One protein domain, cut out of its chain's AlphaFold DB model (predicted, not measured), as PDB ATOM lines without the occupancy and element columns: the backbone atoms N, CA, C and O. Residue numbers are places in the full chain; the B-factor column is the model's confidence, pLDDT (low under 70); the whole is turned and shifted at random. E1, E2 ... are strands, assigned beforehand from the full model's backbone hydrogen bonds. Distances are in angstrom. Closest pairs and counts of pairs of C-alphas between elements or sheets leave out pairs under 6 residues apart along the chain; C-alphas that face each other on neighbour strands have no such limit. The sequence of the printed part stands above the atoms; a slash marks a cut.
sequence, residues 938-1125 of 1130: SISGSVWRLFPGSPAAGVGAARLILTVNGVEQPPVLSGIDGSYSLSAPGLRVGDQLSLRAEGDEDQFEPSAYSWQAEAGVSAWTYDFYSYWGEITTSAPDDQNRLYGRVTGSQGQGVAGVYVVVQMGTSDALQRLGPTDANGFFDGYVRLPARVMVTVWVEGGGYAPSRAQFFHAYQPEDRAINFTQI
ATOM      1  N   SER A 938     192.107 192.018 180.426       83.88
ATOM      2  CA  SER A 938     192.579 191.382 181.659       83.88
ATOM      3  C   SER A 938     192.483 192.344 182.832       83.88
ATOM      4  O   SER A 938     193.046 193.435 182.804       83.88
ATOM      5  N   ILE A 939     191.817 191.925 183.897       88.06
ATOM      6  CA  ILE A 939     191.853 192.613 185.186       88.06
ATOM      7  C   ILE A 939     192.633 191.715 186.130       88.06
ATOM      8  O   ILE A 939     192.222 190.590 186.398       88.06
ATOM      9  N   SER A 940     193.782 192.184 186.591       86.56
ATOM     10  CA  SER A 940     194.680 191.412 187.448       86.56
ATOM     11  C   SER A 940     195.013 192.169 188.717       86.56
ATOM     12  O   SER A 940     194.758 193.364 188.823       86.56
ATOM     13  N   GLY A 941     195.595 191.483 189.681       85.44
ATOM     14  CA  GLY A 941     195.923 192.090 190.956       85.44
ATOM     15  C   GLY A 941     196.461 191.076 191.926       85.44
ATOM     16  O   GLY A 941     196.500 189.881 191.620       85.44
ATOM     17  N   SER A 942     196.860 191.552 193.093       85.06
ATOM     18  CA  SER A 942     197.190 190.684 194.214       85.06
ATOM     19  C   SER A 942     196.223 190.919 195.362       85.06
ATOM     20  O   SER A 942     195.716 192.024 195.556       85.06
ATOM     21  N   VAL A 943     195.945 189.853 196.101       82.69
ATOM     22  CA  VAL A 943     195.240 189.931 197.374       82.69
ATOM     23  C   VAL A 943     196.283 189.731 198.455       82.69
ATOM     24  O   VAL A 943     196.740 188.613 198.652       82.69
ATOM     25  N   TRP A 944     196.693 190.801 199.117       78.38
ATOM     26  CA  TRP A 944     197.728 190.774 200.146       78.38
ATOM     27  C   TRP A 944     197.123 190.606 201.528       78.38
ATOM     28  O   TRP A 944     196.024 191.089 201.780       78.38
ATOM     29  N   ARG A 945     197.863 190.018 202.461       75.75
ATOM     30  CA  ARG A 945     197.638 190.301 203.879       75.75
ATOM     31  C   ARG A 945     198.044 191.737 204.145       75.75
ATOM     32  O   ARG A 945     199.141 192.156 203.784       75.75
ATOM     33  N   LEU A 946     197.175 192.478 204.818       69.69
ATOM     34  CA  LEU A 946     197.483 193.842 205.231       69.69
ATOM     35  C   LEU A 946     198.697 193.911 206.182       69.69
ATOM     36  O   LEU A 946     199.449 194.880 206.137       69.69
ATOM     37  N   PHE A 947     198.926 192.863 206.986       65.94
ATOM     38  CA  PHE A 947     200.061 192.747 207.906       65.94
ATOM     39  C   PHE A 947     200.993 191.586 207.510       65.94
ATOM     40  O   PHE A 947     200.576 190.421 207.564       65.94
ATOM     41  N   PRO A 948     202.258 191.857 207.133       45.12
ATOM     42  CA  PRO A 948     203.228 190.809 206.823       45.12
ATOM     43  C   PRO A 948     203.556 189.973 208.074       45.12
ATOM     44  O   PRO A 948     204.191 190.469 208.998       45.12
ATOM     45  N   GLY A 949     203.150 188.697 208.101       46.75
ATOM     46  CA  GLY A 949     203.548 187.736 209.148       46.75
ATOM     47  C   GLY A 949     202.430 187.153 210.023       46.75
ATOM     48  O   GLY A 949     202.715 186.256 210.813       46.75
ATOM     49  N   SER A 950     201.171 187.574 209.867       50.59
ATOM     50  CA  SER A 950     200.036 186.973 210.589       50.59
ATOM     51  C   SER A 950     199.737 185.539 210.106       50.59
ATOM     52  O   SER A 950     199.798 185.286 208.900       50.59
ATOM     53  N   PRO A 951     199.423 184.562 210.981       43.91
ATOM     54  CA  PRO A 951     199.017 183.227 210.532       43.91
ATOM     55  C   PRO A 951     197.717 183.310 209.713       43.91
ATOM     56  O   PRO A 951     196.849 184.128 210.004       43.91
ATOM     57  N   ALA A 952     197.582 182.480 208.673       44.84
ATOM     58  CA  ALA A 952     196.348 182.425 207.892       44.84
ATOM     59  C   ALA A 952     195.214 181.848 208.758       44.84
ATOM     60  O   ALA A 952     195.285 180.681 209.150       44.84
ATOM     61  N   ALA A 953     194.181 182.642 209.038       39.50
ATOM     62  CA  ALA A 953     192.888 182.118 209.472       39.50
ATOM     63  C   ALA A 953     192.305 181.301 208.296       39.50
ATOM     64  O   ALA A 953     192.413 181.717 207.142       39.50
ATOM     65  N   GLY A 954     191.804 180.082 208.520       40.62
ATOM     66  CA  GLY A 954     191.182 179.303 207.431       40.62
ATOM     67  C   GLY A 954     189.937 180.046 206.931       40.62
ATOM     68  O   GLY A 954     189.215 180.572 207.745       40.62
ATOM     69  N   VAL A 955     189.591 180.174 205.651       47.72
ATOM     70  CA  VAL A 955     189.954 179.496 204.404       47.72
ATOM     71  C   VAL A 955     190.795 180.458 203.561       47.72
ATOM     72  O   VAL A 955     190.314 181.516 203.193       47.72
ATOM     73  N   GLY A 956     192.038 180.104 203.225       56.47
ATOM     74  CA  GLY A 956     193.005 181.019 202.596       56.47
ATOM     75  C   GLY A 956     192.729 181.442 201.143       56.47
ATOM     76  O   GLY A 956     193.661 181.384 200.340       56.47
ATOM     77  N   ALA A 957     191.499 181.834 200.778       66.62
ATOM     78  CA  ALA A 957     191.158 182.353 199.457       66.62
ATOM     79  C   ALA A 957     190.059 183.442 199.457       66.62
ATOM     80  O   ALA A 957     188.955 183.226 199.946       66.62
ATOM     81  N   ALA A 958     190.334 184.567 198.793       81.31
ATOM     82  CA  ALA A 958     189.389 185.634 198.481       81.31
ATOM     83  C   ALA A 958     188.604 185.345 197.198       81.31
ATOM     84  O   ALA A 958     189.156 184.863 196.203       81.31
ATOM     85  N   ARG A 959     187.325 185.716 197.179       88.00
ATOM     86  CA  ARG A 959     186.437 185.644 196.018       88.00
ATOM     87  C   ARG A 959     186.313 187.020 195.365       88.00
ATOM     88  O   ARG A 959     185.708 187.938 195.905       88.00
ATOM     89  N   LEU A 960     186.881 187.154 194.172       89.69
ATOM     90  CA  LEU A 960     186.903 188.384 193.385       89.69
ATOM     91  C   LEU A 960     185.704 188.403 192.439       89.69
ATOM     92  O   LEU A 960     185.571 187.528 191.578       89.69
ATOM     93  N   ILE A 961     184.843 189.411 192.583       91.75
ATOM     94  CA  ILE A 961     183.614 189.567 191.798       91.75
ATOM     95  C   ILE A 961     183.697 190.838 190.968       91.75
ATOM     96  O   ILE A 961     183.628 191.955 191.486       91.75
ATOM     97  N   LEU A 962     183.803 190.655 189.652       91.56
ATOM     98  CA  LEU A 962     183.663 191.729 188.679       91.56
ATOM     99  C   LEU A 962     182.186 191.937 188.343       91.56
ATOM    100  O   LEU A 962     181.470 190.990 188.040       91.56
ATOM    101  N   THR A 963     181.749 193.185 188.311       90.56
ATOM    102  CA  THR A 963     180.427 193.603 187.850       90.56
ATOM    103  C   THR A 963     180.586 194.474 186.610       90.56
ATOM    104  O   THR A 963     181.350 195.435 186.636       90.56
ATOM    105  N   VAL A 964     179.854 194.170 185.535       88.31
ATOM    106  CA  VAL A 964     179.812 194.966 184.295       88.31
ATOM    107  C   VAL A 964     178.391 195.485 184.102       88.31
ATOM    108  O   VAL A 964     177.453 194.702 183.977       88.31
ATOM    109  N   ASN A 965     178.212 196.806 184.104       87.38
ATOM    110  CA  ASN A 965     176.916 197.492 184.031       87.38
ATOM    111  C   ASN A 965     175.891 196.978 185.065       87.38
ATOM    112  O   ASN A 965     174.711 196.818 184.759       87.38
ATOM    113  N   GLY A 966     176.350 196.686 186.286       81.44
ATOM    114  CA  GLY A 966     175.517 196.135 187.363       81.44
ATOM    115  C   GLY A 966     175.297 194.617 187.304       81.44
ATOM    116  O   GLY A 966     174.626 194.082 188.181       81.44
ATOM    117  N   VAL A 967     175.858 193.913 186.310       83.06
ATOM    118  CA  VAL A 967     175.751 192.451 186.169       83.06
ATOM    119  C   VAL A 967     177.032 191.762 186.632       83.06
ATOM    120  O   VAL A 967     178.100 191.960 186.044       83.06
ATOM    121  N   GLU A 968     176.917 190.921 187.658       86.56
ATOM    122  CA  GLU A 968     178.025 190.122 188.184       86.56
ATOM    123  C   GLU A 968     178.514 189.089 187.164       86.56
ATOM    124  O   GLU A 968     177.735 188.361 186.545       86.56
ATOM    125  N   GLN A 969     179.827 189.040 186.985       87.25
ATOM    126  CA  GLN A 969     180.536 188.021 186.228       87.25
ATOM    127  C   GLN A 969     180.881 186.841 187.147       87.25
ATOM    128  O   GLN A 969     180.860 186.989 188.373       87.25
ATOM    129  N   PRO A 970     181.213 185.661 186.588       83.31
ATOM    130  CA  PRO A 970     181.653 184.533 187.395       83.31
ATOM    131  C   PRO A 970     182.819 184.928 188.318       83.31
ATOM    132  O   PRO A 970     183.798 185.505 187.837       83.31
ATOM    133  N   PRO A 971     182.725 184.633 189.625       85.06
ATOM    134  CA  PRO A 971     183.776 184.961 190.574       85.06
ATOM    135  C   PRO A 971     185.055 184.172 190.287       85.06
ATOM    136  O   PRO A 971     184.994 183.004 189.898       85.06
ATOM    137  N   VAL A 972     186.207 184.778 190.565       85.50
ATOM    138  CA  VAL A 972     187.510 184.096 190.575       85.50
ATOM    139  C   VAL A 972     188.015 184.024 192.008       85.50
ATOM    140  O   VAL A 972     187.882 184.982 192.759       85.50
ATOM    141  N   LEU A 973     188.582 182.882 192.393       80.00
ATOM    142  CA  LEU A 973     189.200 182.708 193.703       80.00
ATOM    143  C   LEU A 973     190.698 183.013 193.611       80.00
ATOM    144  O   LEU A 973     191.374 182.508 192.715       80.00
ATOM    145  N   SER A 974     191.209 183.803 194.546       80.25
ATOM    146  CA  SER A 974     192.638 184.052 194.751       80.25
ATOM    147  C   SER A 974     193.032 183.569 196.124       80.25
ATOM    148  O   SER A 974     192.309 183.849 197.066       80.25
ATOM    149  N   GLY A 975     194.197 182.941 196.274       76.44
ATOM    150  CA  GLY A 975     194.775 182.792 197.608       76.44
ATOM    151  C   GLY A 975     195.037 184.158 198.254       76.44
ATOM    152  O   GLY A 975     195.272 185.136 197.536       76.44
ATOM    153  N   ILE A 976     195.014 184.221 199.585       75.81
ATOM    154  CA  ILE A 976     195.571 185.360 200.325       75.81
ATOM    155  C   ILE A 976     197.109 185.311 200.203       75.81
ATOM    156  O   ILE A 976     197.699 184.235 200.272       75.81
ATOM    157  N   ASP A 977     197.737 186.460 199.949       72.94
ATOM    158  CA  ASP A 977     199.073 186.634 199.341       72.94
ATOM    159  C   ASP A 977     199.237 186.010 197.948       72.94
ATOM    160  O   ASP A 977     200.342 185.716 197.485       72.94
ATOM    161  N   GLY A 978     198.118 185.784 197.266       73.19
ATOM    162  CA  GLY A 978     198.064 185.298 195.898       73.19
ATOM    163  C   GLY A 978     197.771 186.414 194.904       73.19
ATOM    164  O   GLY A 978     197.385 187.526 195.263       73.19
ATOM    165  N   SER A 979     197.919 186.093 193.622       80.62
ATOM    166  CA  SER A 979     197.475 186.951 192.527       80.62
ATOM    167  C   SER A 979     196.252 186.374 191.828       80.62
ATOM    168  O   SER A 979     196.064 185.157 191.754       80.62
ATOM    169  N   TYR A 980     195.431 187.264 191.279       87.50
ATOM    170  CA  TYR A 980     194.270 186.912 190.475       87.50
ATOM    171  C   TYR A 980     194.355 187.505 189.076       87.50
ATOM    172  O   TYR A 980     195.031 188.504 188.814       87.50
ATOM    173  N   SER A 981     193.614 186.883 188.167       85.44
ATOM    174  CA  SER A 981     193.381 187.388 186.823       85.44
ATOM    175  C   SER A 981     191.960 187.035 186.395       85.44
ATOM    176  O   SER A 981     191.519 185.893 186.527       85.44
ATOM    177  N   LEU A 982     191.238 188.040 185.914       86.62
ATOM    178  CA  LEU A 982     189.879 187.967 185.398       86.62
ATOM    179  C   LEU A 982     189.911 188.374 183.924       86.62
ATOM    180  O   LEU A 982     190.378 189.465 183.595       86.62
ATOM    181  N   SER A 983     189.356 187.537 183.050       81.12
ATOM    182  CA  SER A 983     189.083 187.919 181.663       81.12
ATOM    183  C   SER A 983     187.659 188.455 181.554       81.12
ATOM    184  O   SER A 983     186.701 187.760 181.894       81.12
ATOM    185  N   ALA A 984     187.509 189.670 181.030       77.88
ATOM    186  CA  ALA A 984     186.215 190.282 180.734       77.88
ATOM    187  C   ALA A 984     186.037 190.421 179.210       77.88
ATOM    188  O   ALA A 984     186.349 191.469 178.634       77.88
ATOM    189  N   PRO A 985     185.600 189.358 178.506       73.94
ATOM    190  CA  PRO A 985     185.455 189.405 177.058       73.94
ATOM    191  C   PRO A 985     184.275 190.293 176.646       73.94
ATOM    192  O   PRO A 985     183.184 190.208 177.205       73.94
ATOM    193  N   GLY A 986     184.470 191.104 175.605       74.44
ATOM    194  CA  GLY A 986     183.378 191.850 174.974       74.44
ATOM    195  C   GLY A 986     183.010 193.179 175.637       74.44
ATOM    196  O   GLY A 986     181.940 193.707 175.328       74.44
ATOM    197  N   LEU A 987     183.884 193.732 176.489       81.44
ATOM    198  CA  LEU A 987     183.730 195.084 177.032       81.44
ATOM    199  C   LEU A 987     183.630 196.125 175.911       81.44
ATOM    200  O   LEU A 987     184.380 196.105 174.924       81.44
ATOM    201  N   ARG A 988     182.677 197.044 176.069       82.62
ATOM    202  CA  ARG A 988     182.482 198.201 175.198       82.62
ATOM    203  C   ARG A 988     182.972 199.445 175.915       82.62
ATOM    204  O   ARG A 988     182.757 199.619 177.110       82.62
ATOM    205  N   VAL A 989     183.576 200.352 175.152       81.06
ATOM    206  CA  VAL A 989     183.941 201.679 175.660       81.06
ATOM    207  C   VAL A 989     182.698 202.333 176.262       81.06
ATOM    208  O   VAL A 989     181.681 202.476 175.580       81.06
ATOM    209  N   GLY A 990     182.788 202.719 177.531       81.06
ATOM    210  CA  GLY A 990     181.693 203.315 178.286       81.06
ATOM    211  C   GLY A 990     181.002 202.388 179.292       81.06
ATOM    212  O   GLY A 990     180.260 202.906 180.131       81.06
ATOM    213  N   ASP A 991     181.248 201.075 179.255       86.88
ATOM    214  CA  ASP A 991     180.709 200.140 180.251       86.88
ATOM    215  C   ASP A 991     181.199 200.507 181.661       86.88
ATOM    216  O   ASP A 991     182.363 200.856 181.847       86.88
ATOM    217  N   GLN A 992     180.307 200.449 182.651       89.50
ATOM    218  CA  GLN A 992     180.620 200.688 184.062       89.50
ATOM    219  C   GLN A 992     181.117 199.394 184.698       89.50
ATOM    220  O   GLN A 992     180.397 198.395 184.695       89.50
ATOM    221  N   LEU A 993     182.326 199.405 185.251       89.81
ATOM    222  CA  LEU A 993     182.933 198.256 185.907       89.81
ATOM    223  C   LEU A 993     183.084 198.518 187.399       89.81
ATOM    224  O   LEU A 993     183.467 199.611 187.814       89.81
ATOM    225  N   SER A 994     182.816 197.493 188.198       91.62
ATOM    226  CA  SER A 994     183.157 197.481 189.616       91.62
ATOM    227  C   SER A 994     183.761 196.141 189.994       91.62
ATOM    228  O   SER A 994     183.257 195.098 189.583       91.62
ATOM    229  N   LEU A 995     184.845 196.170 190.757       92.50
ATOM    230  CA  LEU A 995     185.513 194.981 191.263       92.50
ATOM    231  C   LEU A 995     185.506 195.032 192.782       92.50
ATOM    232  O   LEU A 995     185.947 196.028 193.353       92.50
ATOM    233  N   ARG A 996     185.035 193.961 193.417       93.50
ATOM    234  CA  ARG A 996     185.090 193.782 194.871       93.50
ATOM    235  C   ARG A 996     185.682 192.423 195.222       93.50
ATOM    236  O   ARG A 996     185.578 191.485 194.428       93.50
ATOM    237  N   ALA A 997     186.258 192.334 196.410       87.94
ATOM    238  CA  ALA A 997     186.702 191.090 197.017       87.94
ATOM    239  C   ALA A 997     185.790 190.759 198.206       87.94
ATOM    240  O   ALA A 997     185.380 191.657 198.939       87.94
ATOM    241  N   GLU A 998     185.442 189.487 198.366       86.50
ATOM    242  CA  GLU A 998     184.683 188.979 199.510       86.50
ATOM    243  C   GLU A 998     185.279 187.652 199.995       86.50
ATOM    244  O   GLU A 998     185.899 186.914 199.228       86.50
ATOM    245  N   GLY A 999     185.085 187.343 201.269       75.62
ATOM    246  CA  GLY A 999     185.556 186.130 201.923       75.62
ATOM    247  C   GLY A 999     184.676 185.881 203.137       75.62
ATOM    248  O   GLY A 999     184.181 186.834 203.733       75.62
ATOM    249  N   ASP A1000     184.434 184.613 203.465       65.00
ATOM    250  CA  ASP A1000     183.497 184.250 204.539       65.00
ATOM    251  C   ASP A1000     183.947 184.801 205.902       65.00
ATOM    252  O   ASP A1000     183.116 185.128 206.748       65.00
ATOM    253  N   GLU A1001     185.262 184.947 206.081       67.31
ATOM    254  CA  GLU A1001     185.883 185.417 207.314       67.31
ATOM    255  C   GLU A1001     186.797 186.631 207.110       67.31
ATOM    256  O   GLU A1001     187.324 187.116 208.088       67.31
ATOM    257  N   ASP A1002     186.994 187.162 205.899       72.31
ATOM    258  CA  ASP A1002     187.951 188.254 205.638       72.31
ATOM    259  C   ASP A1002     187.241 189.564 205.262       72.31
ATOM    260  O   ASP A1002     186.301 189.570 204.461       72.31
ATOM    261  N   GLN A1003     187.732 190.695 205.781       80.88
ATOM    262  CA  GLN A1003     187.417 192.015 205.226       80.88
ATOM    263  C   GLN A1003     188.466 192.409 204.181       80.88
ATOM    264  O   GLN A1003     189.641 192.052 204.288       80.88
ATOM    265  N   PHE A1004     188.043 193.177 203.175       81.94
ATOM    266  CA  PHE A1004     188.905 193.596 202.071       81.94
ATOM    267  C   PHE A1004     188.955 195.106 201.921       81.94
ATOM    268  O   PHE A1004     187.925 195.785 201.899       81.94
ATOM    269  N   GLU A1005     190.172 195.613 201.738       84.06
ATOM    270  CA  GLU A1005     190.433 197.018 201.474       84.06
ATOM    271  C   GLU A1005     191.173 197.262 200.155       84.06
ATOM    272  O   GLU A1005     192.204 196.643 199.905       84.06
ATOM    273  N   PRO A1006     190.671 198.168 199.297       86.06
ATOM    274  CA  PRO A1006     189.402 198.879 199.446       86.06
ATOM    275  C   PRO A1006     188.212 197.917 199.290       86.06
ATOM    276  O   PRO A1006     188.339 196.859 198.682       86.06
ATOM    277  N   SER A1007     187.034 198.301 199.783       81.31
ATOM    278  CA  SER A1007     185.836 197.455 199.666       81.31
ATOM    279  C   SER A1007     185.396 197.235 198.212       81.31
ATOM    280  O   SER A1007     184.830 196.194 197.882       81.31
ATOM    281  N   ALA A1008     185.679 198.193 197.322       88.50
ATOM    282  CA  ALA A1008     185.541 198.033 195.879       88.50
ATOM    283  C   ALA A1008     186.349 199.079 195.092       88.50
ATOM    284  O   ALA A1008     186.537 200.213 195.536       88.50
ATOM    285  N   TYR A1009     186.720 198.725 193.861       88.94
ATOM    286  CA  TYR A1009     187.122 199.661 192.807       88.94
ATOM    287  C   TYR A1009     185.958 199.895 191.845       88.94
ATOM    288  O   TYR A1009     185.167 198.986 191.590       88.94
ATOM    289  N   SER A1010     185.844 201.106 191.295       88.31
ATOM    290  CA  SER A1010     184.834 201.442 190.282       88.31
ATOM    291  C   SER A1010     185.435 202.325 189.194       88.31
ATOM    292  O   SER A1010     186.015 203.367 189.493       88.31
ATOM    293  N   TRP A1011     185.283 201.922 187.932       88.69
ATOM    294  CA  TRP A1011     185.810 202.648 186.775       88.69
ATOM    295  C   TRP A1011     184.957 202.413 185.522       88.69
ATOM    296  O   TRP A1011     183.994 201.650 185.532       88.69
ATOM    297  N   GLN A1012     185.303 203.083 184.425       87.38
ATOM    298  CA  GLN A1012     184.629 202.932 183.137       87.38
ATOM    299  C   GLN A1012     185.582 202.309 182.111       87.38
ATOM    300  O   GLN A1012     186.768 202.634 182.102       87.38
ATOM    301  N   ALA A1013     185.090 201.438 181.228       84.69
ATOM    302  CA  ALA A1013     185.894 200.898 180.133       84.69
ATOM    303  C   ALA A1013     186.295 202.023 179.170       84.69
ATOM    304  O   ALA A1013     185.445 202.704 178.588       84.69
ATOM    305  N   GLU A1014     187.600 202.202 178.981       84.19
ATOM    306  CA  GLU A1014     188.171 203.273 178.170       84.19
ATOM    307  C   GLU A1014     188.770 202.743 176.873       84.19
ATOM    308  O   GLU A1014     189.411 201.691 176.837       84.19
ATOM    309  N   ALA A1015     188.627 203.515 175.795       76.50
ATOM    310  CA  ALA A1015     189.240 203.189 174.517       76.50
ATOM    311  C   ALA A1015     190.772 203.098 174.648       76.50
ATOM    312  O   ALA A1015     191.429 204.058 175.037       76.50
ATOM    313  N   GLY A1016     191.342 201.951 174.269       71.75
ATOM    314  CA  GLY A1016     192.791 201.713 174.296       71.75
ATOM    315  C   GLY A1016     193.341 201.139 175.606       71.75
ATOM    316  O   GLY A1016     194.506 200.747 175.626       71.75
ATOM    317  N   VAL A1017     192.525 201.013 176.658       77.88
ATOM    318  CA  VAL A1017     192.906 200.301 177.886       77.88
ATOM    319  C   VAL A1017     192.432 198.851 177.784       77.88
ATOM    320  O   VAL A1017     191.258 198.597 177.541       77.88
ATOM    321  N   SER A1018     193.366 197.906 177.902       77.31
ATOM    322  CA  SER A1018     193.106 196.454 177.799       77.31
ATOM    323  C   SER A1018     193.580 195.667 179.022       77.31
ATOM    324  O   SER A1018     193.389 194.452 179.093       77.31
ATOM    325  N   ALA A1019     194.181 196.359 179.991       80.50
ATOM    326  CA  ALA A1019     194.601 195.784 181.251       80.50
ATOM    327  C   ALA A1019     194.380 196.782 182.389       80.50
ATOM    328  O   ALA A1019     194.725 197.957 182.248       80.50
ATOM    329  N   TRP A1020     193.845 196.296 183.507       85.38
ATOM    330  CA  TRP A1020     193.775 197.033 184.767       85.38
ATOM    331  C   TRP A1020     194.410 196.216 185.882       85.38
ATOM    332  O   TRP A1020     194.265 194.990 185.913       85.38
ATOM    333  N   THR A1021     195.081 196.912 186.796       85.81
ATOM    334  CA  THR A1021     195.696 196.306 187.975       85.81
ATOM    335  C   THR A1021     195.104 196.920 189.230       85.81
ATOM    336  O   THR A1021     195.190 198.135 189.402       85.81
ATOM    337  N   TYR A1022     194.518 196.089 190.086       89.50
ATOM    338  CA  TYR A1022     193.910 196.503 191.347       89.50
ATOM    339  C   TYR A1022     194.335 195.543 192.447       89.50
ATOM    340  O   TYR A1022     194.170 194.344 192.290       89.50
ATOM    341  N   ASP A1023     194.885 196.051 193.541       87.62
ATOM    342  CA  ASP A1023     195.268 195.206 194.670       87.62
ATOM    343  C   ASP A1023     194.195 195.296 195.754       87.62
ATOM    344  O   ASP A1023     193.637 196.365 195.993       87.62
ATOM    345  N   PHE A1024     193.918 194.176 196.411       86.50
ATOM    346  CA  PHE A1024     193.109 194.150 197.623       86.50
ATOM    347  C   PHE A1024     193.989 193.745 198.791       86.50
ATOM    348  O   PHE A1024     194.894 192.925 198.650       86.50
ATOM    349  N   TYR A1025     193.692 194.287 199.957       84.12
ATOM    350  CA  TYR A1025     194.322 193.901 201.199       84.12
ATOM    351  C   TYR A1025     193.271 193.199 202.041       84.12
ATOM    352  O   TYR A1025     192.298 193.810 202.479       84.12
ATOM    353  N   SER A1026     193.454 191.894 202.188       76.19
ATOM    354  CA  SER A1026     192.713 191.062 203.118       76.19
ATOM    355  C   SER A1026     193.223 191.333 204.514       76.19
ATOM    356  O   SER A1026     194.435 191.345 204.769       76.19
ATOM    357  N   TYR A1027     192.295 191.511 205.430       71.00
ATOM    358  CA  TYR A1027     192.612 191.552 206.833       71.00
ATOM    359  C   TYR A1027     191.540 190.819 207.607       71.00
ATOM    360  O   TYR A1027     190.335 190.953 207.372       71.00
ATOM    361  N   TRP A1028     192.028 190.075 208.588       59.56
ATOM    362  CA  TRP A1028     191.186 189.551 209.625       59.56
ATOM    363  C   TRP A1028     191.116 190.590 210.714       59.56
ATOM    364  O   TRP A1028     191.947 190.659 211.618       59.56
ATOM    365  N   GLY A1029     190.119 191.442 210.564       51.53
ATOM    366  CA  GLY A1029     189.538 192.059 211.710       51.53
ATOM    367  C   GLY A1029     189.583 193.530 211.761       51.53
ATOM    368  O   GLY A1029     189.101 194.223 210.888       51.53
ATOM    369  N   GLU A1030     190.111 193.997 212.856       44.84
ATOM    370  CA  GLU A1030     189.891 195.331 213.278       44.84
ATOM    371  C   GLU A1030     191.284 196.011 213.155       44.84
ATOM    372  O   GLU A1030     192.225 195.660 213.863       44.84
ATOM    373  N   ILE A1031     191.449 196.935 212.189       50.28
ATOM    374  CA  ILE A1031     192.715 197.614 211.841       50.28
ATOM    375  C   ILE A1031     192.841 199.019 212.475       50.28
ATOM    376  O   ILE A1031     192.303 199.995 211.944       50.28
ATOM    377  N   THR A1032     193.614 199.198 213.545       44.84
ATOM    378  CA  THR A1032     193.933 200.554 214.025       44.84
ATOM    379  C   THR A1032     194.857 201.300 213.067       44.84
ATOM    380  O   THR A1032     195.838 200.759 212.557       44.84
ATOM    381  N   THR A1033     194.565 202.574 212.790       46.06
ATOM    382  CA  THR A1033     195.508 203.483 212.122       46.06
ATOM    383  C   THR A1033     196.232 204.342 213.144       46.06
ATOM    384  O   THR A1033     195.658 205.304 213.649       46.06
ATOM    385  N   SER A1034     197.512 204.073 213.379       39.84
ATOM    386  CA  SER A1034     198.439 205.113 213.819       39.84
ATOM    387  C   SER A1034     198.638 206.083 212.650       39.84
ATOM    388  O   SER A1034     199.106 205.659 211.594       39.84
ATOM    389  N   ALA A1035     198.284 207.361 212.780       38.50
ATOM    390  CA  ALA A1035     198.766 208.365 211.831       38.50
ATOM    391  C   ALA A1035     200.042 208.998 212.393       38.50
ATOM    392  O   ALA A1035     200.019 209.591 213.473       38.50
ATOM    393  N   PRO A1036     201.135 208.931 211.630       46.59
ATOM    394  CA  PRO A1036     201.675 210.148 211.048       46.59
ATOM    395  C   PRO A1036     201.509 210.147 209.521       46.59
ATOM    396  O   PRO A1036     201.341 209.109 208.889       46.59
ATOM    397  N   ASP A1037     201.511 211.338 208.921       50.72
ATOM    398  CA  ASP A1037     201.522 211.487 207.465       50.72
ATOM    399  C   ASP A1037     202.838 210.951 206.880       50.72
ATOM    400  O   ASP A1037     203.902 211.544 207.095       50.72
ATOM    401  N   ASP A1038     202.753 209.903 206.063       57.16
ATOM    402  CA  ASP A1038     203.909 209.255 205.446       57.16
ATOM    403  C   ASP A1038     204.205 209.774 204.029       57.16
ATOM    404  O   ASP A1038     203.318 210.041 203.207       57.16
ATOM    405  N   GLN A1039     205.495 209.936 203.719       69.31
ATOM    406  CA  GLN A1039     205.968 210.465 202.441       69.31
ATOM    407  C   GLN A1039     206.082 209.343 201.390       69.31
ATOM    408  O   GLN A1039     207.042 208.580 201.384       69.31
ATOM    409  N   ASN A1040     205.128 209.277 200.460       77.75
ATOM    410  CA  ASN A1040     205.060 208.276 199.393       77.75
ATOM    411  C   ASN A1040     205.635 208.816 198.084       77.75
ATOM    412  O   ASN A1040     205.337 209.947 197.694       77.75
ATOM    413  N   ARG A1041     206.414 208.009 197.362       86.00
ATOM    414  CA  ARG A1041     206.951 208.395 196.054       86.00
ATOM    415  C   ARG A1041     206.024 207.938 194.932       86.00
ATOM    416  O   ARG A1041     205.845 206.746 194.694       86.00
ATOM    417  N   LEU A1042     205.487 208.898 194.188       86.44
ATOM    418  CA  LEU A1042     204.768 208.644 192.945       86.44
ATOM    419  C   LEU A1042     205.650 209.039 191.772       86.44
ATOM    420  O   LEU A1042     206.065 210.192 191.639       86.44
ATOM    421  N   TYR A1043     205.909 208.074 190.901       88.88
ATOM    422  CA  TYR A1043     206.743 208.283 189.729       88.88
ATOM    423  C   TYR A1043     206.160 207.579 188.515       88.88
ATOM    424  O   TYR A1043     205.296 206.713 188.615       88.88
ATOM    425  N   GLY A1044     206.625 207.951 187.335       89.38
ATOM    426  CA  GLY A1044     206.214 207.288 186.111       89.38
ATOM    427  C   GLY A1044     206.430 208.157 184.898       89.38
ATOM    428  O   GLY A1044     207.211 209.111 184.922       89.38
ATOM    429  N   ARG A1045     205.773 207.791 183.801       91.75
ATOM    430  CA  ARG A1045     206.023 208.391 182.498       91.75
ATOM    431  C   ARG A1045     204.733 208.731 181.769       91.75
ATOM    432  O   ARG A1045     203.841 207.895 181.624       91.75
ATOM    433  N   VAL A1046     204.674 209.952 181.251       89.88
ATOM    434  CA  VAL A1046     203.655 210.403 180.307       89.88
ATOM    435  C   VAL A1046     204.233 210.337 178.898       89.88
ATOM    436  O   VAL A1046     205.194 211.039 178.570       89.88
ATOM    437  N   THR A1047     203.662 209.484 178.051       90.25
ATOM    438  CA  THR A1047     204.080 209.312 176.656       90.25
ATOM    439  C   THR A1047     203.009 209.772 175.679       90.25
ATOM    440  O   THR A1047     201.820 209.679 175.952       90.25
ATOM    441  N   GLY A1048     203.413 210.263 174.513       85.50
ATOM    442  CA  GLY A1048     202.522 210.564 173.403       85.50
ATOM    443  C   GLY A1048     202.031 209.285 172.726       85.50
ATOM    444  O   GLY A1048     202.520 208.188 173.000       85.50
ATOM    445  N   SER A1049     201.136 209.428 171.752       80.56
ATOM    446  CA  SER A1049     200.573 208.303 170.984       80.56
ATOM    447  C   SER A1049     201.608 207.468 170.207       80.56
ATOM    448  O   SER A1049     201.305 206.360 169.775       80.56
ATOM    449  N   GLN A1050     202.835 207.977 170.037       80.50
ATOM    450  CA  GLN A1050     203.972 207.283 169.414       80.50
ATOM    451  C   GLN A1050     205.002 206.746 170.432       80.50
ATOM    452  O   GLN A1050     206.111 206.384 170.044       80.50
ATOM    453  N   GLY A1051     204.689 206.752 171.734       78.25
ATOM    454  CA  GLY A1051     205.583 206.279 172.805       78.25
ATOM    455  C   GLY A1051     206.732 207.232 173.177       78.25
ATOM    456  O   GLY A1051     207.554 206.912 174.035       78.25
ATOM    457  N   GLN A1052     206.798 208.410 172.549       87.38
ATOM    458  CA  GLN A1052     207.749 209.481 172.883       87.38
ATOM    459  C   GLN A1052     207.326 210.175 174.188       87.38
ATOM    460  O   GLN A1052     206.136 210.264 174.454       87.38
ATOM    461  N   GLY A1053     208.255 210.692 174.993       88.31
ATOM    462  CA  GLY A1053     207.917 211.422 176.224       88.31
ATOM    463  C   GLY A1053     207.182 212.743 175.978       88.31
ATOM    464  O   GLY A1053     207.531 213.464 175.046       88.31
ATOM    465  N   VAL A1054     206.190 213.077 176.808       87.94
ATOM    466  CA  VAL A1054     205.495 214.378 176.782       87.94
ATOM    467  C   VAL A1054     206.042 215.250 177.903       87.94
ATOM    468  O   VAL A1054     205.805 214.959 179.072       87.94
ATOM    469  N   ALA A1055     206.762 216.312 177.553       89.00
ATOM    470  CA  ALA A1055     207.356 217.244 178.509       89.00
ATOM    471  C   ALA A1055     206.390 218.367 178.917       89.00
ATOM    472  O   ALA A1055     205.557 218.793 178.116       89.00
ATOM    473  N   GLY A1056     206.559 218.910 180.124       85.00
ATOM    474  CA  GLY A1056     205.876 220.134 180.554       85.00
ATOM    475  C   GLY A1056     204.447 219.957 181.078       85.00
ATOM    476  O   GLY A1056     203.794 220.961 181.357       85.00
ATOM    477  N   VAL A1057     203.952 218.724 181.216       89.06
ATOM    478  CA  VAL A1057     202.606 218.442 181.748       89.06
ATOM    479  C   VAL A1057     202.673 218.077 183.229       89.06
ATOM    480  O   VAL A1057     203.671 217.524 183.683       89.06
ATOM    481  N   TYR A1058     201.622 218.386 183.988       91.12
ATOM    482  CA  TYR A1058     201.521 218.000 185.398       91.12
ATOM    483  C   TYR A1058     200.604 216.794 185.564       91.12
ATOM    484  O   TYR A1058     199.650 216.602 184.810       91.12
ATOM    485  N   VAL A1059     200.879 216.004 186.591       91.25
ATOM    486  CA  VAL A1059     200.041 214.903 187.052       91.25
ATOM    487  C   VAL A1059     199.325 215.361 188.317       91.25
ATOM    488  O   VAL A1059     199.952 215.866 189.239       91.25
ATOM    489  N   VAL A1060     198.007 215.232 188.356       91.62
ATOM    490  CA  VAL A1060     197.160 215.613 189.485       91.62
ATOM    491  C   VAL A1060     196.894 214.389 190.352       91.62
ATOM    492  O   VAL A1060     196.623 213.312 189.825       91.62
ATOM    493  N   VAL A1061     196.956 214.569 191.669       91.00
ATOM    494  CA  VAL A1061     196.718 213.545 192.689       91.00
ATOM    495  C   VAL A1061     195.576 214.009 193.592       91.00
ATOM    496  O   VAL A1061     195.613 215.112 194.139       91.00
ATOM    497  N   GLN A1062     194.564 213.159 193.748       88.88
ATOM    498  CA  GLN A1062     193.412 213.365 194.620       88.88
ATOM    499  C   GLN A1062     193.361 212.272 195.685       88.88
ATOM    500  O   GLN A1062     193.456 211.088 195.365       88.88
ATOM    501  N   MET A1063     193.169 212.682 196.935       87.12
ATOM    502  CA  MET A1063     193.057 211.801 198.097       87.12
ATOM    503  C   MET A1063     191.588 211.696 198.514       87.12
ATOM    504  O   MET A1063     190.958 212.699 198.851       87.12
ATOM    505  N   GLY A1064     191.027 210.492 198.460       84.31
ATOM    506  CA  GLY A1064     189.617 210.224 198.721       84.31
ATOM    507  C   GLY A1064     188.708 211.093 197.849       84.31
ATOM    508  O   GLY A1064     188.850 211.145 196.627       84.31
ATOM    509  N   THR A1065     187.787 211.807 198.494       79.25
ATOM    510  CA  THR A1065     186.888 212.784 197.857       79.25
ATOM    511  C   THR A1065     187.314 214.233 198.100       79.25
ATOM    512  O   THR A1065     186.507 215.140 197.904       79.25
ATOM    513  N   SER A1066     188.552 214.461 198.554       75.44
ATOM    514  CA  SER A1066     189.056 215.798 198.879       75.44
ATOM    515  C   SER A1066     189.086 216.707 197.647       75.44
ATOM    516  O   SER A1066     189.399 216.267 196.535       75.44
ATOM    517  N   ASP A1067     188.772 217.984 197.856       75.31
ATOM    518  CA  ASP A1067     188.911 219.067 196.882       75.31
ATOM    519  C   ASP A1067     190.324 219.688 196.887       75.31
ATOM    520  O   ASP A1067     190.682 220.430 195.968       75.31
ATOM    521  N   ALA A1068     191.167 219.322 197.859       71.75
ATOM    522  CA  ALA A1068     192.575 219.698 197.924       71.75
ATOM    523  C   ALA A1068     193.436 218.820 196.990       71.75
ATOM    524  O   ALA A1068     194.028 217.820 197.398       71.75
ATOM    525  N   LEU A1069     193.497 219.199 195.709       83.38
ATOM    526  CA  LEU A1069     194.270 218.502 194.674       83.38
ATOM    527  C   LEU A1069     195.772 218.829 194.750       83.38
ATOM    528  O   LEU A1069     196.158 219.999 194.774       83.38
ATOM    529  N   GLN A1070     196.629 217.805 194.701       85.81
ATOM    530  CA  GLN A1070     198.088 217.961 194.598       85.81
ATOM    531  C   GLN A1070     198.560 217.810 193.144       85.81
ATOM    532  O   GLN A1070     197.928 217.119 192.349       85.81
ATOM    533  N   ARG A1071     199.677 218.454 192.775       88.25
ATOM    534  CA  ARG A1071     200.277 218.378 191.428       88.25
ATOM    535  C   ARG A1071     201.721 217.891 191.495       88.25
ATOM    536  O   ARG A1071     202.515 218.430 192.258       88.25
ATOM    537  N   LEU A1072     202.058 216.926 190.645       86.12
ATOM    538  CA  LEU A1072     203.393 216.375 190.433       86.12
ATOM    539  C   LEU A1072     203.904 216.751 189.046       86.12
ATOM    540  O   LEU A1072     203.156 216.742 188.068       86.12
ATOM    541  N   GLY A1073     205.188 217.082 188.962       79.12
ATOM    542  CA  GLY A1073     205.817 217.569 187.740       79.12
ATOM    543  C   GLY A1073     206.158 219.066 187.786       79.12
ATOM    544  O   GLY A1073     206.253 219.645 188.869       79.12
ATOM    545  N   PRO A1074     206.375 219.706 186.624       87.88
ATOM    546  CA  PRO A1074     206.050 219.206 185.289       87.88
ATOM    547  C   PRO A1074     206.966 218.058 184.840       87.88
ATOM    548  O   PRO A1074     208.090 217.934 185.322       87.88
ATOM    549  N   THR A1075     206.490 217.228 183.911       89.62
ATOM    550  CA  THR A1075     207.274 216.134 183.323       89.62
ATOM    551  C   THR A1075     208.524 216.637 182.599       89.62
ATOM    552  O   THR A1075     208.515 217.697 181.962       89.62
ATOM    553  N   ASP A1076     209.602 215.853 182.659       87.88
ATOM    554  CA  ASP A1076     210.861 216.163 181.981       87.88
ATOM    555  C   ASP A1076     210.790 215.966 180.449       87.88
ATOM    556  O   ASP A1076     209.772 215.561 179.887       87.88
ATOM    557  N   ALA A1077     211.901 216.228 179.748       85.00
ATOM    558  CA  ALA A1077     212.000 216.072 178.292       85.00
ATOM    559  C   ALA A1077     211.687 214.648 177.786       85.00
ATOM    560  O   ALA A1077     211.324 214.468 176.625       85.00
ATOM    561  N   ASN A1078     211.824 213.641 178.649       84.56
ATOM    562  CA  ASN A1078     211.546 212.242 178.357       84.56
ATOM    563  C   ASN A1078     210.167 211.799 178.869       84.56
ATOM    564  O   ASN A1078     209.813 210.630 178.684       84.56
ATOM    565  N   GLY A1079     209.373 212.715 179.430       86.81
ATOM    566  CA  GLY A1079     208.030 212.484 179.944       86.81
ATOM    567  C   GLY A1079     207.978 211.954 181.374       86.81
ATOM    568  O   GLY A1079     206.902 211.547 181.803       86.81
ATOM    569  N   PHE A1080     209.091 211.914 182.110       90.44
ATOM    570  CA  PHE A1080     209.103 211.399 183.477       90.44
ATOM    571  C   PHE A1080     208.581 212.424 184.475       90.44
ATOM    572  O   PHE A1080     208.938 213.600 184.410       90.44
ATOM    573  N   PHE A1081     207.778 211.954 185.423       89.81
ATOM    574  CA  PHE A1081     207.468 212.663 186.655       89.81
ATOM    575  C   PHE A1081     207.920 211.808 187.839       89.81
ATOM    576  O   PHE A1081     207.882 210.580 187.784       89.81
ATOM    577  N   ASP A1082     208.368 212.477 188.889       88.50
ATOM    578  CA  ASP A1082     208.782 211.876 190.150       88.50
ATOM    579  C   ASP A1082     208.508 212.912 191.231       88.50
ATOM    580  O   ASP A1082     208.907 214.075 191.104       88.50
ATOM    581  N   GLY A1083     207.767 212.530 192.255       79.62
ATOM    582  CA  GLY A1083     207.474 213.428 193.345       79.62
ATOM    583  C   GLY A1083     206.938 212.691 194.548       79.62
ATOM    584  O   GLY A1083     206.358 211.611 194.457       79.62
ATOM    585  N   TYR A1084     207.153 213.317 195.693       82.94
ATOM    586  CA  TYR A1084     206.705 212.787 196.957       82.94
ATOM    587  C   TYR A1084     205.397 213.450 197.360       82.94
ATOM    588  O   TYR A1084     205.306 214.678 197.399       82.94
ATOM    589  N   VAL A1085     204.408 212.630 197.678       80.56
ATOM    590  CA  VAL A1085     203.108 213.045 198.199       80.56
ATOM    591  C   VAL A1085     202.955 212.505 199.608       80.56
ATOM    592  O   VAL A1085     203.349 211.379 199.898       80.56
ATOM    593  N   ARG A1086     202.387 213.315 200.499       80.69
ATOM    594  CA  ARG A1086     201.933 212.816 201.796       80.69
ATOM    595  C   ARG A1086     200.544 212.243 201.609       80.69
ATOM    596  O   ARG A1086     199.656 212.972 201.164       80.69
ATOM    597  N   LEU A1087     200.403 210.951 201.873       77.44
ATOM    598  CA  LEU A1087     199.138 210.241 201.761       77.44
ATOM    599  C   LEU A1087     198.722 209.801 203.165       77.44
ATOM    600  O   LEU A1087     199.520 209.154 203.837       77.44
ATOM    601  N   PRO A1088     197.501 210.140 203.611       76.31
ATOM    602  CA  PRO A1088     196.943 209.561 204.824       76.31
ATOM    603  C   PRO A1088     196.849 208.040 204.699       76.31
ATOM    604  O   PRO A1088     196.506 207.547 203.623       76.31
ATOM    605  N   ALA A1089     197.083 207.308 205.787       76.06
ATOM    606  CA  ALA A1089     196.847 205.868 205.811       76.06
ATOM    607  C   ALA A1089     195.404 205.543 205.381       76.06
ATOM    608  O   ALA A1089     194.463 206.295 205.657       76.06
ATOM    609  N   ARG A1090     195.240 204.412 204.692       76.44
ATOM    610  CA  ARG A1090     193.954 203.876 204.218       76.44
ATOM    611  C   ARG A1090     193.141 204.842 203.365       76.44
ATOM    612  O   ARG A1090     191.915 204.927 203.465       76.44
ATOM    613  N   VAL A1091     193.817 205.564 202.476       84.56
ATOM    614  CA  VAL A1091     193.170 206.497 201.552       84.56
ATOM    615  C   VAL A1091     193.131 205.945 200.129       84.56
ATOM    616  O   VAL A1091     194.103 205.395 199.609       84.56
ATOM    617  N   MET A1092     191.999 206.140 199.452       87.19
ATOM    618  CA  MET A1092     191.905 205.913 198.011       87.19
ATOM    619  C   MET A1092     192.568 207.064 197.262       87.19
ATOM    620  O   MET A1092     192.183 208.217 197.442       87.19
ATOM    621  N   VAL A1093     193.529 206.771 196.392       88.19
ATOM    622  CA  VAL A1093     194.241 207.787 195.613       88.19
ATOM    623  C   VAL A1093     193.835 207.692 194.154       88.19
ATOM    624  O   VAL A1093     193.907 206.629 193.542       88.19
ATOM    625  N   THR A1094     193.420 208.822 193.578       90.19
ATOM    626  CA  THR A1094     193.113 208.948 192.148       90.19
ATOM    627  C   THR A1094     194.118 209.880 191.479       90.19
ATOM    628  O   THR A1094     194.333 210.997 191.945       90.19
ATOM    629  N   VAL A1095     194.718 209.440 190.371       90.94
ATOM    630  CA  VAL A1095     195.797 210.150 189.666       90.94
ATOM    631  C   VAL A1095     195.452 210.341 188.185       90.94
ATOM    632  O   VAL A1095     194.996 209.398 187.540       90.94
ATOM    633  N   TRP A1096     195.672 211.534 187.620       92.56
ATOM    634  CA  TRP A1096     195.455 211.809 186.187       92.56
ATOM    635  C   TRP A1096     196.383 212.890 185.628       92.56
ATOM    636  O   TRP A1096     196.906 213.714 186.369       92.56
ATOM    637  N   VAL A1097     196.566 212.939 184.306       91.19
ATOM    638  CA  VAL A1097     197.331 214.017 183.653       91.19
ATOM    639  C   VAL A1097     196.456 215.258 183.475       91.19
ATOM    640  O   VAL A1097     195.336 215.193 182.960       91.19
ATOM    641  N   GLU A1098     196.980 216.413 183.869       87.00
ATOM    642  CA  GLU A1098     196.331 217.705 183.691       87.00
ATOM    643  C   GLU A1098     196.157 218.018 182.192       87.00
ATOM    644  O   GLU A1098     197.127 218.087 181.438       87.00
ATOM    645  N   GLY A1099     194.905 218.192 181.748       74.25
ATOM    646  CA  GLY A1099     194.566 218.514 180.352       74.25
ATOM    647  C   GLY A1099     193.772 217.449 179.584       74.25
ATOM    648  O   GLY A1099     193.331 217.737 178.473       74.25
ATOM    649  N   GLY A1100     193.518 216.268 180.165       73.69
ATOM    650  CA  GLY A1100     192.702 215.206 179.549       73.69
ATOM    651  C   GLY A1100     193.321 214.580 178.284       73.69
ATOM    652  O   GLY A1100     194.376 214.996 177.817       73.69
ATOM    653  N   GLY A1101     192.680 213.547 177.718       82.06
ATOM    654  CA  GLY A1101     193.142 212.902 176.473       82.06
ATOM    655  C   GLY A1101     194.275 211.878 176.635       82.06
ATOM    656  O   GLY A1101     194.998 211.607 175.676       82.06
ATOM    657  N   TYR A1102     194.425 211.303 177.827       85.75
ATOM    658  CA  TYR A1102     195.379 210.235 178.132       85.75
ATOM    659  C   TYR A1102     194.640 208.947 178.519       85.75
ATOM    660  O   TYR A1102     193.506 209.012 178.987       85.75
ATOM    661  N   ALA A1103     195.285 207.804 178.295       81.06
ATOM    662  CA  ALA A1103     194.854 206.469 178.687       81.06
ATOM    663  C   ALA A1103     195.902 205.851 179.644       81.06
ATOM    664  O   ALA A1103     197.090 205.835 179.296       81.06
ATOM    665  N   PRO A1104     195.495 205.348 180.823       87.25
ATOM    666  CA  PRO A1104     194.146 205.495 181.372       87.25
ATOM    667  C   PRO A1104     193.827 206.975 181.663       87.25
ATOM    668  O   PRO A1104     194.728 207.774 181.909       87.25
ATOM    669  N   SER A1105     192.557 207.369 181.619       83.06
ATOM    670  CA  SER A1105     192.138 208.744 181.911       83.06
ATOM    671  C   SER A1105     192.313 209.072 183.391       83.06
ATOM    672  O   SER A1105     192.579 210.221 183.748       83.06
ATOM    673  N   ARG A1106     192.213 208.041 184.240       87.06
ATOM    674  CA  ARG A1106     192.516 208.052 185.669       87.06
ATOM    675  C   ARG A1106     193.126 206.715 186.078       87.06
ATOM    676  O   ARG A1106     192.669 205.665 185.640       87.06
ATOM    677  N   ALA A1107     194.116 206.758 186.957       86.69
ATOM    678  CA  ALA A1107     194.622 205.597 187.676       86.69
ATOM    679  C   ALA A1107     194.157 205.666 189.136       86.69
ATOM    680  O   ALA A1107     194.097 206.757 189.706       86.69
ATOM    681  N   GLN A1108     193.825 204.520 189.727       89.25
ATOM    682  CA  GLN A1108     193.414 204.422 191.126       89.25
ATOM    683  C   GLN A1108     194.231 203.362 191.846       89.25
ATOM    684  O   GLN A1108     194.485 202.298 191.288       89.25
ATOM    685  N   PHE A1109     194.608 203.650 193.086       87.38
ATOM    686  CA  PHE A1109     195.202 202.678 193.994       87.38
ATOM    687  C   PHE A1109     194.812 203.016 195.433       87.38
ATOM    688  O   PHE A1109     194.508 204.166 195.755       87.38
ATOM    689  N   PHE A1110     194.806 202.006 196.295       86.50
ATOM    690  CA  PHE A1110     194.600 202.197 197.725       86.50
ATOM    691  C   PHE A1110     195.961 202.318 198.400       86.50
ATOM    692  O   PHE A1110     196.824 201.469 198.184       86.50
ATOM    693  N   HIS A1111     196.169 203.375 199.181       83.31
ATOM    694  CA  HIS A1111     197.337 203.471 200.045       83.31
ATOM    695  C   HIS A1111     196.976 202.860 201.394       83.31
ATOM    696  O   HIS A1111     196.185 203.439 202.131       83.31
ATOM    697  N   ALA A1112     197.518 201.676 201.671       70.88
ATOM    698  CA  ALA A1112     197.223 200.926 202.881       70.88
ATOM    699  C   ALA A1112     197.861 201.589 204.112       70.88
ATOM    700  O   ALA A1112     197.148 202.223 204.886       70.88
ATOM    701  N   TYR A1113     199.185 201.477 204.271       68.06
ATOM    702  CA  TYR A1113     199.883 201.923 205.484       68.06
ATOM    703  C   TYR A1113     201.346 202.306 205.267       68.06
ATOM    704  O   TYR A1113     201.754 203.378 205.684       68.06
ATOM    705  N   GLN A1114     202.149 201.440 204.640       63.59
ATOM    706  CA  GLN A1114     203.577 201.710 204.462       63.59
ATOM    707  C   GLN A1114     203.829 202.625 203.257       63.59
ATOM    708  O   GLN A1114     203.102 202.518 202.262       63.59
ATOM    709  N   PRO A1115     204.874 203.479 203.295       64.69
ATOM    710  CA  PRO A1115     205.327 204.206 202.121       64.69
ATOM    711  C   PRO A1115     205.630 203.229 200.987       64.69
ATOM    712  O   PRO A1115     206.530 202.395 201.090       64.69
ATOM    713  N   GLU A1116     204.888 203.343 199.892       67.88
ATOM    714  CA  GLU A1116     205.075 202.486 198.730       67.88
ATOM    715  C   GLU A1116     205.385 203.324 197.494       67.88
ATOM    716  O   GLU A1116     204.636 204.220 197.094       67.88
ATOM    717  N   ASP A1117     206.496 202.982 196.850       79.00
ATOM    718  CA  ASP A1117     206.888 203.525 195.559       79.00
ATOM    719  C   ASP A1117     205.910 203.019 194.485       79.00
ATOM    720  O   ASP A1117     205.952 201.855 194.077       79.00
ATOM    721  N   ARG A1118     205.029 203.893 193.983       82.56
ATOM    722  CA  ARG A1118     204.042 203.527 192.953       82.56
ATOM    723  C   ARG A1118     204.409 204.128 191.596       82.56
ATOM    724  O   ARG A1118     204.493 205.346 191.428       82.56
ATOM    725  N   ALA A1119     204.586 203.241 190.615       84.56
ATOM    726  CA  ALA A1119     204.821 203.597 189.220       84.56
ATOM    727  C   ALA A1119     203.492 203.749 188.458       84.56
ATOM    728  O   ALA A1119     202.743 202.780 188.334       84.56
ATOM    729  N   ILE A1120     203.207 204.931 187.899       88.56
ATOM    730  CA  ILE A1120     201.959 205.217 187.172       88.56
ATOM    731  C   ILE A1120     202.279 205.808 185.795       88.56
ATOM    732  O   ILE A1120     202.903 206.859 185.681       88.56
ATOM    733  N   ASN A1121     201.838 205.148 184.724       88.38
ATOM    734  CA  ASN A1121     202.133 205.572 183.355       88.38
ATOM    735  C   ASN A1121     200.868 206.001 182.612       88.38
ATOM    736  O   ASN A1121     199.814 205.386 182.757       88.38
ATOM    737  N   PHE A1122     201.004 207.022 181.766       89.75
ATOM    738  CA  PHE A1122     199.917 207.576 180.964       89.75
ATOM    739  C   PHE A1122     200.341 207.687 179.503       89.75
ATOM    740  O   PHE A1122     201.431 208.169 179.204       89.75
ATOM    741  N   THR A1123     199.468 207.291 178.577       87.25
ATOM    742  CA  THR A1123     199.718 207.429 177.136       87.25
ATOM    743  C   THR A1123     198.669 208.319 176.496       87.25
ATOM    744  O   THR A1123     197.477 208.077 176.635       87.25
ATOM    745  N   GLN A1124     199.091 209.355 175.778       85.38
ATOM    746  CA  GLN A1124     198.187 210.245 175.066       85.38
ATOM    747  C   GLN A1124     197.435 209.456 173.995       85.38
ATOM    748  O   GLN A1124     198.042 208.828 173.122       85.38
ATOM    749  N   ILE A1125     196.108 209.511 174.047       79.38
ATOM    750  CA  ILE A1125     195.265 208.871 173.046       79.38
ATOM    751  C   ILE A1125     195.451 209.665 171.747       79.38
ATOM    752  O   ILE A1125     195.324 210.894 171.768       79.38
TER     753      ILE A1125
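Overview. This is residues 938 to 1125 of the 1130 residues of an uncharacterized protein of Ornatilinea apprima (UniProt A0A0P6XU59). Two lobes of strands stand side by side, each a small, loosely formed sandwich of two sheets partly face to face. In one lobe the branched sheet E1 E4 E6 E8 E9 covers the antiparallel sheet E3 E2 E5 E7; in the other the antiparallel sheet E12 E11 E14 E15 covers the mixed sheet E13 E10 E16. The lobes come together around E15, and residues 1028 to 1037 link them. The printed part has 188 residues, no named helix and 16 named strands, E1 to E16 in order along the chain; the class is all strand, with under half of the residues, 88, in named elements. The whole is compact, with a radius of gyration of the C-alphas of 17.3 A and spans of 51 by 44 by 26 A.

Arrangement. In the branched, strongly twisted sheet, E1, residues 938 to 945, has E4, residues 978 to 983, on one side, antiparallel, with N 941 and O 980 3.2 A apart. On the other side are E8, residues 1019 to 1021, and E9, residues 1024 to 1027, both parallel to E1, with N 940 to O 1020 at 2.9 A and N 944 to O 1024 at 2.8 A. E8 runs on into E9 at 28 degrees. E6, residues 1003 to 1005, is antiparallel to E9, with N 1005 to O 1025 at 2.9 A. In the second sheet E2, residues 957 to 964, forms a hairpin with E3, residues 972 to 975, with N 960 to O 972 at 2.8 A. E5, residues 992 to 998, is the antiparallel neighbour of both E2 and E7, residues 1009 to 1012, with N 961 to O 996 at 2.9 A and N 993 to O 1011 at 2.8 A. The closest C-alphas of E3 and E4, Ser 974 and Tyr 980, are 5.4 A apart. E7 and E8 are each near E15, residues 1107 to 1111, which forms a hairpin with E14, residues 1091 to 1097, with N 1093 to O 1109 at 2.9 A. E11, residues 1059 to 1063, is the other neighbour of E14, with N 1060 to O 1096 at 2.7 A, and forms a hairpin with E12, residues 1070 to 1072, with N 1061 to O 1070 at 2.8 A. E10, residues 1038 to 1047, has staggered pairing with antiparallel E13, residues 1080 to 1087, and parallel E16, residues 1122 to 1124, with N 1042 to O 1083 at 2.9 A and N 1047 to O 1122 at 2.8 A.

Along the chain. E1 begins at C-alpha 938 (192.579, 191.382, 181.659) and, like E2, is 22.8 A long. E10, the longest strand, spans 28.8 A, and E13 20.9 A. E16 ends at C-alpha 1124 (198.187, 210.245, 175.066).

Size, cuts and confidence. The C-alphas farthest apart, of Gly 954 and Ala 1077, are 51.3 A apart. The printed part has no cut; the long links are E1 to E2 and E10 to E11. Mean pLDDT of the printed part is 79.3, with residues 946 to 957, 1000 to 1001, 1028 to 1039 and 1113 to 1116 under 70.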